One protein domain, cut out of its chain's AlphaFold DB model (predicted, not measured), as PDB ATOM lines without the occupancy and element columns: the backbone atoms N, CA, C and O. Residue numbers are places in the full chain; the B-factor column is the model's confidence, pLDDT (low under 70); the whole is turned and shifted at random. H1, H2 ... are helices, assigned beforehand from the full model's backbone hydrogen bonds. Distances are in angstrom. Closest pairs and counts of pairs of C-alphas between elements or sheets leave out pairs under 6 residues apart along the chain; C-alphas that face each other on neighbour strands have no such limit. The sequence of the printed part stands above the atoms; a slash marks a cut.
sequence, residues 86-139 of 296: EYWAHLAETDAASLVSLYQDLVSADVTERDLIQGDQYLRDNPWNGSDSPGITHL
ATOM      1  N   GLU A  86     -13.009 -53.489  24.082       94.44
ATOM      2  CA  GLU A  86     -12.299 -54.419  24.963       94.44
ATOM      3  C   GLU A  86     -10.823 -54.062  25.162       94.44
ATOM      4  O   GLU A  86     -10.289 -54.309  26.240       94.44
ATOM      5  N   TYR A  87     -10.162 -53.450  24.171       94.50
ATOM      6  CA  TYR A  87      -8.794 -52.950  24.343       94.50
ATOM      7  C   TYR A  87      -8.745 -51.836  25.398       94.50
ATOM      8  O   TYR A  87      -7.892 -51.845  26.283       94.50
ATOM      9  N   TRP A  88      -9.707 -50.917  25.350       96.56
ATOM     10  CA  TRP A  88      -9.795 -49.781  26.268       96.56
ATOM     11  C   TRP A  88     -10.212 -50.200  27.676       96.56
ATOM     12  O   TRP A  88      -9.636 -49.720  28.648       96.56
ATOM     13  N   ALA A  89     -11.146 -51.148  27.789       95.31
ATOM     14  CA  ALA A  89     -11.490 -51.764  29.068       95.31
ATOM     15  C   ALA A  89     -10.282 -52.490  29.683       95.31
ATOM     16  O   ALA A  89      -9.997 -52.318  30.863       95.31
ATOM     17  N   HIS A  90      -9.517 -53.230  28.872       95.00
ATOM     18  CA  HIS A  90      -8.304 -53.895  29.340       95.00
ATOM     19  C   HIS A  90      -7.247 -52.903  29.843       95.00
ATOM     20  O   HIS A  90      -6.637 -53.139  30.884       95.00
ATOM     21  N   LEU A  91      -7.042 -51.782  29.142       96.56
ATOM     22  CA  LEU A  91      -6.166 -50.713  29.624       96.56
ATOM     23  C   LEU A  91      -6.675 -50.107  30.933       96.56
ATOM     24  O   LEU A  91      -5.880 -49.917  31.842       96.56
ATOM     25  N   ALA A  92      -7.978 -49.859  31.074       96.75
ATOM     26  CA  ALA A  92      -8.539 -49.351  32.326       96.75
ATOM     27  C   ALA A  92      -8.239 -50.269  33.523       96.75
ATOM     28  O   ALA A  92      -7.926 -49.789  34.608       96.75
ATOM     29  N   GLU A  93      -8.300 -51.586  33.308       95.88
ATOM     30  CA  GLU A  93      -8.037 -52.597  34.337       95.88
ATOM     31  C   GLU A  93      -6.548 -52.763  34.670       95.88
ATOM     32  O   GLU A  93      -6.204 -53.132  35.793       95.88
ATOM     33  N   THR A  94      -5.657 -52.551  33.696       96.56
ATOM     34  CA  THR A  94      -4.239 -52.936  33.817       96.56
ATOM     35  C   THR A  94      -3.264 -51.766  33.865       96.56
ATOM     36  O   THR A  94      -2.202 -51.895  34.472       96.56
ATOM     37  N   ASP A  95      -3.614 -50.635  33.256       97.12
ATOM     38  CA  ASP A  95      -2.788 -49.434  33.149       97.12
ATOM     39  C   ASP A  95      -3.650 -48.178  32.887       97.12
ATOM     40  O   ASP A  95      -3.717 -47.631  31.779       97.12
ATOM     41  N   ALA A  96      -4.319 -47.700  33.942       96.50
ATOM     42  CA  ALA A  96      -5.157 -46.501  33.888       96.50
ATOM     43  C   ALA A  96      -4.380 -45.235  33.469       96.50
ATOM     44  O   ALA A  96      -4.952 -44.332  32.857       96.50
ATOM     45  N   ALA A  97      -3.070 -45.171  33.739       97.56
ATOM     46  CA  ALA A  97      -2.240 -44.045  33.321       97.56
ATOM     47  C   ALA A  97      -2.082 -44.009  31.793       97.56
ATOM     48  O   ALA A  97      -2.284 -42.957  31.181       97.56
ATOM     49  N   SER A  98      -1.798 -45.157  31.168       98.19
ATOM     50  CA  SER A  98      -1.765 -45.270  29.704       98.19
ATOM     51  C   SER A  98      -3.131 -45.000  29.073       98.19
ATOM     52  O   SER A  98      -3.198 -44.339  28.038       98.19
ATOM     53  N   LEU A  99      -4.226 -45.447  29.702       98.25
ATOM     54  CA  LEU A  99      -5.585 -45.120  29.258       98.25
ATOM     55  C   LEU A  99      -5.802 -43.600  29.179       98.25
ATOM     56  O   LEU A  99      -6.233 -43.099  28.139       98.25
ATOM     57  N   VAL A 100      -5.497 -42.869  30.257       98.38
ATOM     58  CA  VAL A 100      -5.660 -41.407  30.306       98.38
ATOM     59  C   VAL A 100      -4.768 -40.729  29.271       98.38
ATOM     60  O   VAL A 100      -5.261 -39.897  28.515       98.38
ATOM     61  N   SER A 101      -3.494 -41.123  29.179       98.50
ATOM     62  CA  SER A 101      -2.561 -40.566  28.192       98.50
ATOM     63  C   SER A 101      -3.076 -40.733  26.762       98.50
ATOM     64  O   SER A 101      -3.030 -39.793  25.977       98.50
ATOM     65  N   LEU A 102      -3.621 -41.904  26.421       98.12
ATOM     66  CA  LEU A 102      -4.162 -42.150  25.087       98.12
ATOM     67  C   LEU A 102      -5.400 -41.298  24.790       98.12
ATOM     68  O   LEU A 102      -5.533 -40.785  23.683       98.12
ATOM     69  N   TYR A 103      -6.303 -41.118  25.754       98.44
ATOM     70  CA  TYR A 103      -7.428 -40.197  25.581       98.44
ATOM     71  C   TYR A 103      -6.965 -38.744  25.419       98.44
ATOM     72  O   TYR A 103      -7.541 -38.000  24.619       98.44
ATOM     73  N   GLN A 104      -5.920 -38.350  26.150       98.38
ATOM     74  CA  GLN A 104      -5.339 -37.016  26.046       98.38
ATOM     75  C   GLN A 104      -4.763 -36.745  24.659       98.38
ATOM     76  O   GLN A 104      -5.022 -35.686  24.087       98.38
ATOM     77  N   ASP A 105      -4.064 -37.729  24.096       97.56
ATOM     78  CA  ASP A 105      -3.479 -37.639  22.761       97.56
ATOM     79  C   ASP A 105      -4.536 -37.664  21.647       97.56
ATOM     80  O   ASP A 105      -4.376 -37.005  20.619       97.56
ATOM     81  N   LEU A 106      -5.611 -38.442  21.821       96.75
ATOM     82  CA  LEU A 106      -6.593 -38.676  20.756       96.75
ATOM     83  C   LEU A 106      -7.750 -37.684  20.728       96.75
ATOM     84  O   LEU A 106      -8.369 -37.537  19.669       96.75
ATOM     85  N   VAL A 107      -8.071 -37.067  21.866       95.94
ATOM     86  CA  VAL A 107      -9.257 -36.213  22.010       95.94
ATOM     87  C   VAL A 107      -8.929 -34.882  22.681       95.94
ATOM     88  O   VAL A 107      -9.197 -33.840  22.088       95.94
ATOM     89  N   SER A 108      -8.389 -34.876  23.906       96.75
ATOM     90  CA  SER A 108      -8.104 -33.621  24.620       96.75
ATOM     91  C   SER A 108      -7.166 -33.789  25.811       96.75
ATOM     92  O   SER A 108      -7.424 -34.601  26.695       96.75
ATOM     93  N   ALA A 109      -6.167 -32.910  25.929       97.81
ATOM     94  CA  ALA A 109      -5.266 -32.846  27.083       97.81
ATOM     95  C   ALA A 109      -5.981 -32.632  28.437       97.81
ATOM     96  O   ALA A 109      -5.394 -32.910  29.483       97.81
ATOM     97  N   ASP A 110      -7.235 -32.171  28.427       97.69
ATOM     98  CA  ASP A 110      -8.043 -31.953  29.631       97.69
ATOM     99  C   ASP A 110      -8.662 -33.242  30.202       97.69
ATOM    100  O   ASP A 110      -9.262 -33.203  31.277       97.69
ATOM    101  N   VAL A 111      -8.539 -34.384  29.511       98.38
ATOM    102  CA  VAL A 111      -9.088 -35.657  29.996       98.38
ATOM    103  C   VAL A 111      -8.451 -36.037  31.330       98.38
ATOM    104  O   VAL A 111      -7.226 -36.045  31.481       98.38
ATOM    105  N   THR A 112      -9.291 -36.430  32.287       98.00
ATOM    106  CA  THR A 112      -8.866 -36.952  33.585       98.00
ATOM    107  C   THR A 112      -9.321 -38.393  33.788       98.00
ATOM    108  O   THR A 112     -10.313 -38.842  33.221       98.00
ATOM    109  N   GLU A 113      -8.640 -39.123  34.676       97.56
ATOM    110  CA  GLU A 113      -9.033 -40.490  35.053       97.56
ATOM    111  C   GLU A 113     -10.486 -40.571  35.546       97.56
ATOM    112  O   GLU A 113     -11.201 -41.516  35.225       97.56
ATOM    113  N   ARG A 114     -10.955 -39.541  36.265       97.25
ATOM    114  CA  ARG A 114     -12.323 -39.471  36.804       97.25
ATOM    115  C   ARG A 114     -13.397 -39.374  35.726       97.25
ATOM    116  O   ARG A 114     -14.543 -39.713  36.006       97.25
ATOM    117  N   ASP A 115     -13.044 -38.902  34.534       97.75
ATOM    118  CA  ASP A 115     -13.972 -38.868  33.405       97.75
ATOM    119  C   ASP A 115     -14.154 -40.265  32.806       97.75
ATOM    120  O   ASP A 115     -15.214 -40.576  32.267       97.75
ATOM    121  N   LEU A 116     -13.116 -41.104  32.892       98.06
ATOM    122  CA  LEU A 116     -13.039 -42.404  32.226       98.06
ATOM    123  C   LEU A 116     -13.438 -43.568  33.139       98.06
ATOM    124  O   LEU A 116     -13.952 -44.574  32.652       98.06
ATOM    125  N   ILE A 117     -13.187 -43.452  34.445       97.12
ATOM    126  CA  ILE A 117     -13.350 -44.535  35.416       97.12
ATOM    127  C   ILE A 117     -14.198 -44.058  36.599       97.12
ATOM    128  O   ILE A 117     -13.904 -43.048  37.243       97.12
ATOM    129  N   GLN A 118     -15.235 -44.831  36.927       95.25
ATOM    130  CA  GLN A 118     -16.058 -44.635  38.116       95.25
ATOM    131  C   GLN A 118     -15.956 -45.855  39.037       95.25
ATOM    132  O   GLN A 118     -16.484 -46.926  38.740       95.25
ATOM    133  N   GLY A 119     -15.297 -45.686  40.187       90.06
ATOM    134  CA  GLY A 119     -14.934 -46.825  41.037       90.06
ATOM    135  C   GLY A 119     -13.905 -47.694  40.318       90.06
ATOM    136  O   GLY A 119     -12.888 -47.168  39.888       90.06
ATOM    137  N   ASP A 120     -14.210 -48.978  40.137       87.38
ATOM    138  CA  ASP A 120     -13.373 -49.915  39.368       87.38
ATOM    139  C   ASP A 120     -13.904 -50.135  37.936       87.38
ATOM    140  O   ASP A 120     -13.450 -51.023  37.220       87.38
ATOM    141  N   GLN A 121     -14.917 -49.366  37.515       93.56
ATOM    142  CA  GLN A 121     -15.591 -49.556  36.235       93.56
ATOM    143  C   GLN A 121     -15.152 -48.512  35.207       93.56
ATOM    144  O   GLN A 121     -15.328 -47.309  35.406       93.56
ATOM    145  N   TYR A 122     -14.688 -48.989  34.053       96.06
ATOM    146  CA  TYR A 122     -14.498 -48.163  32.866       96.06
ATOM    147  C   TYR A 122     -15.835 -47.739  32.241       96.06
ATOM    148  O   TYR A 122     -16.722 -48.564  31.991       96.06
ATOM    149  N   LEU A 123     -15.968 -46.449  31.941       95.56
ATOM    150  CA  LEU A 123     -17.133 -45.862  31.292       95.56
ATOM    151  C   LEU A 123     -16.910 -45.805  29.774       95.56
ATOM    152  O   LEU A 123     -16.255 -44.902  29.260       95.56
ATOM    153  N   ARG A 124     -17.491 -46.759  29.035       92.81
ATOM    154  CA  ARG A 124     -17.443 -46.793  27.555       92.81
ATOM    155  C   ARG A 124     -18.019 -45.528  26.908       92.81
ATOM    156  O   ARG A 124     -17.474 -45.037  25.921       92.81
ATOM    157  N   ASP A 125     -19.101 -45.025  27.492       92.31
ATOM    158  CA  ASP A 125     -19.808 -43.806  27.093       92.31
ATOM    159  C   ASP A 125     -19.435 -42.639  28.019       92.31
ATOM    160  O   ASP A 125     -20.286 -41.999  28.634       92.31
ATOM    161  N   ASN A 126     -18.133 -42.399  28.164       95.50
ATOM    162  CA  ASN A 126     -17.614 -41.248  28.897       95.50
ATOM    163  C   ASN A 126     -17.755 -39.940  28.082       95.50
ATOM    164  O   ASN A 126     -17.984 -39.989  26.867       95.50
ATOM    165  N   PRO A 127     -17.576 -38.761  28.713       96.12
ATOM    166  CA  PRO A 127     -17.699 -37.462  28.041       96.12
ATOM    167  C   PRO A 127     -16.790 -37.269  26.815       96.12
ATOM    168  O   PRO A 127     -17.103 -36.451  25.954       96.12
ATOM    169  N   TRP A 128     -15.700 -38.035  26.710       97.25
ATOM    170  CA  TRP A 128     -14.693 -37.947  25.649       97.25
ATOM    171  C   TRP A 128     -14.863 -39.003  24.545       97.25
ATOM    172  O   TRP A 128     -14.102 -39.025  23.580       97.25
ATOM    173  N   ASN A 129     -15.871 -39.873  24.653       96.50
ATOM    174  CA  ASN A 129     -16.193 -40.889  23.648       96.50
ATOM    175  C   ASN A 129     -17.705 -40.990  23.368       96.50
ATOM    176  O   ASN A 129     -18.146 -41.965  22.773       96.50
ATOM    177  N   GLY A 130     -18.520 -40.027  23.809       91.50
ATOM    178  CA  GLY A 130     -19.956 -39.954  23.510       91.50
ATOM    179  C   GLY A 130     -20.276 -39.341  22.137       91.50
ATOM    180  O   GLY A 130     -19.385 -38.920  21.410       91.50
ATOM    181  N   SER A 131     -21.563 -39.276  21.769       90.50
ATOM    182  CA  SER A 131     -22.020 -38.623  20.523       90.50
ATOM    183  C   SER A 131     -21.739 -37.117  20.525       90.50
ATOM    184  O   SER A 131     -21.397 -36.573  19.484       90.50
ATOM    185  N   ASP A 132     -21.829 -36.478  21.695       90.75
ATOM    186  CA  ASP A 132     -21.569 -35.044  21.883       90.75
ATOM    187  C   ASP A 132     -20.108 -34.749  22.280       90.75
ATOM    188  O   ASP A 132     -19.778 -33.633  22.684       90.75
ATOM    189  N   SER A 133     -19.229 -35.755  22.213       93.81
ATOM    190  CA  SER A 133     -17.806 -35.597  22.526       93.81
ATOM    191  C   SER A 133     -17.115 -34.690  21.497       93.81
ATOM    192  O   SER A 133     -17.431 -34.780  20.307       93.81
ATOM    193  N   PRO A 134     -16.113 -33.881  21.900       93.31
ATOM    194  CA  PRO A 134     -15.278 -33.111  20.972       93.31
ATOM    195  C   PRO A 134     -14.342 -33.981  20.112       93.31
ATOM    196  O   PRO A 134     -13.576 -33.452  19.314       93.31
ATOM    197  N   GLY A 135     -14.369 -35.304  20.288       95.25
ATOM    198  CA  GLY A 135     -13.622 -36.253  19.477       95.25
ATOM    199  C   GLY A 135     -14.160 -37.672  19.613       95.25
ATOM    200  O   GLY A 135     -15.221 -37.919  20.187       95.25
ATOM    201  N   ILE A 136     -13.414 -38.630  19.077       97.19
ATOM    202  CA  ILE A 136     -13.743 -40.053  19.158       97.19
ATOM    203  C   ILE A 136     -12.505 -40.835  19.552       97.19
ATOM    204  O   ILE A 136     -11.430 -40.605  18.995       97.19
ATOM    205  N   THR A 137     -12.661 -41.782  20.469       97.31
ATOM    206  CA  THR A 137     -11.566 -42.653  20.900       97.31
ATOM    207  C   THR A 137     -11.734 -44.041  20.298       97.31
ATOM    208  O   THR A 137     -10.846 -44.536  19.603       97.31
ATOM    209  N   HIS A 138     -12.893 -44.664  20.505       97.44
ATOM    210  CA  HIS A 138     -13.122 -46.063  20.148       97.44
ATOM    211  C   HIS A 138     -14.601 -46.376  19.963       97.44
ATOM    212  O   HIS A 138     -15.457 -45.605  20.394       97.44
ATOM    213  N   LEU A 139     -14.916 -47.544  19.403       97.19
ATOM    214  CA  LEU A 139     -16.295 -47.949  19.135       97.19
ATOM    215  C   LEU A 139     -17.157 -47.907  20.408       97.19
ATOM    216  O   LEU A 139     -16.790 -48.510  21.430       97.19
TER     217      LEU A 139
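AT A GLANCE: This is residues 86 to 139 of the 296 residues of an uncharacterized protein of Nocardioides immobilis (UniProt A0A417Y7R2). Two helices, H1 and the longer H2, are joined by a tight turn and open as a V, a helical hairpin; the one-turn helix H3 packs on H2. After H3 a long winding stretch, residues 117 to 139, with no named element, makes the side of the domain away from H2. The printed part has 54 residues, with three named helices in the order H1, H2, H3 and no named strand; the class is all helix, though under half of the residues, 24 of 54, are in named elements. The whole is compact and rounded, with a radius of gyration of the C-alphas of 9.8 A and spans of 26 by 18 by 18 A.

IN THESE COORDINATES: H1 is residues 86 to 94, 12.1 A from first to last C-alpha, and begins at C-alpha 86 at (-12.299, -54.419, 24.963). H2 is residues 96 to 106, 15.4 A long, with C-alpha 106 at (-6.593, -38.676, 20.756). H3 is residues 113 to 116, 5.3 A long, and ends at C-alpha 116 at (-13.039, -42.404, 32.226). Residues 117 to 118 pair with residues 121 to 122, antiparallel.

HOW THE PARTS SIT: H1 and H2 touch, their closest C-alphas being those of Leu 91 and Leu 99, 5.6 A apart. They run opposite ways at a steep tilt of 45 degrees. H2 and H3 touch, closest at the C-alphas of Val 100 and Glu 113, 5.9 A apart. H1 and H3 are only just apart, at 8.3 A. In H1 and H2 every O i to N i+4 pair is within hydrogen-bond range; H3 is too short for such a pair.

THE WHOLE: The C-alphas farthest apart, of Thr 94 and Asp 132, are 27.6 A apart; those of Glu 86 and Leu 139, first and last printed, are 9.6 A apart. The printed part has no cut. The link from H1 to H2 is tight, that from H2 to H3 short. The mean pLDDT of the printed part is 95.9, and no printed residue is under 70.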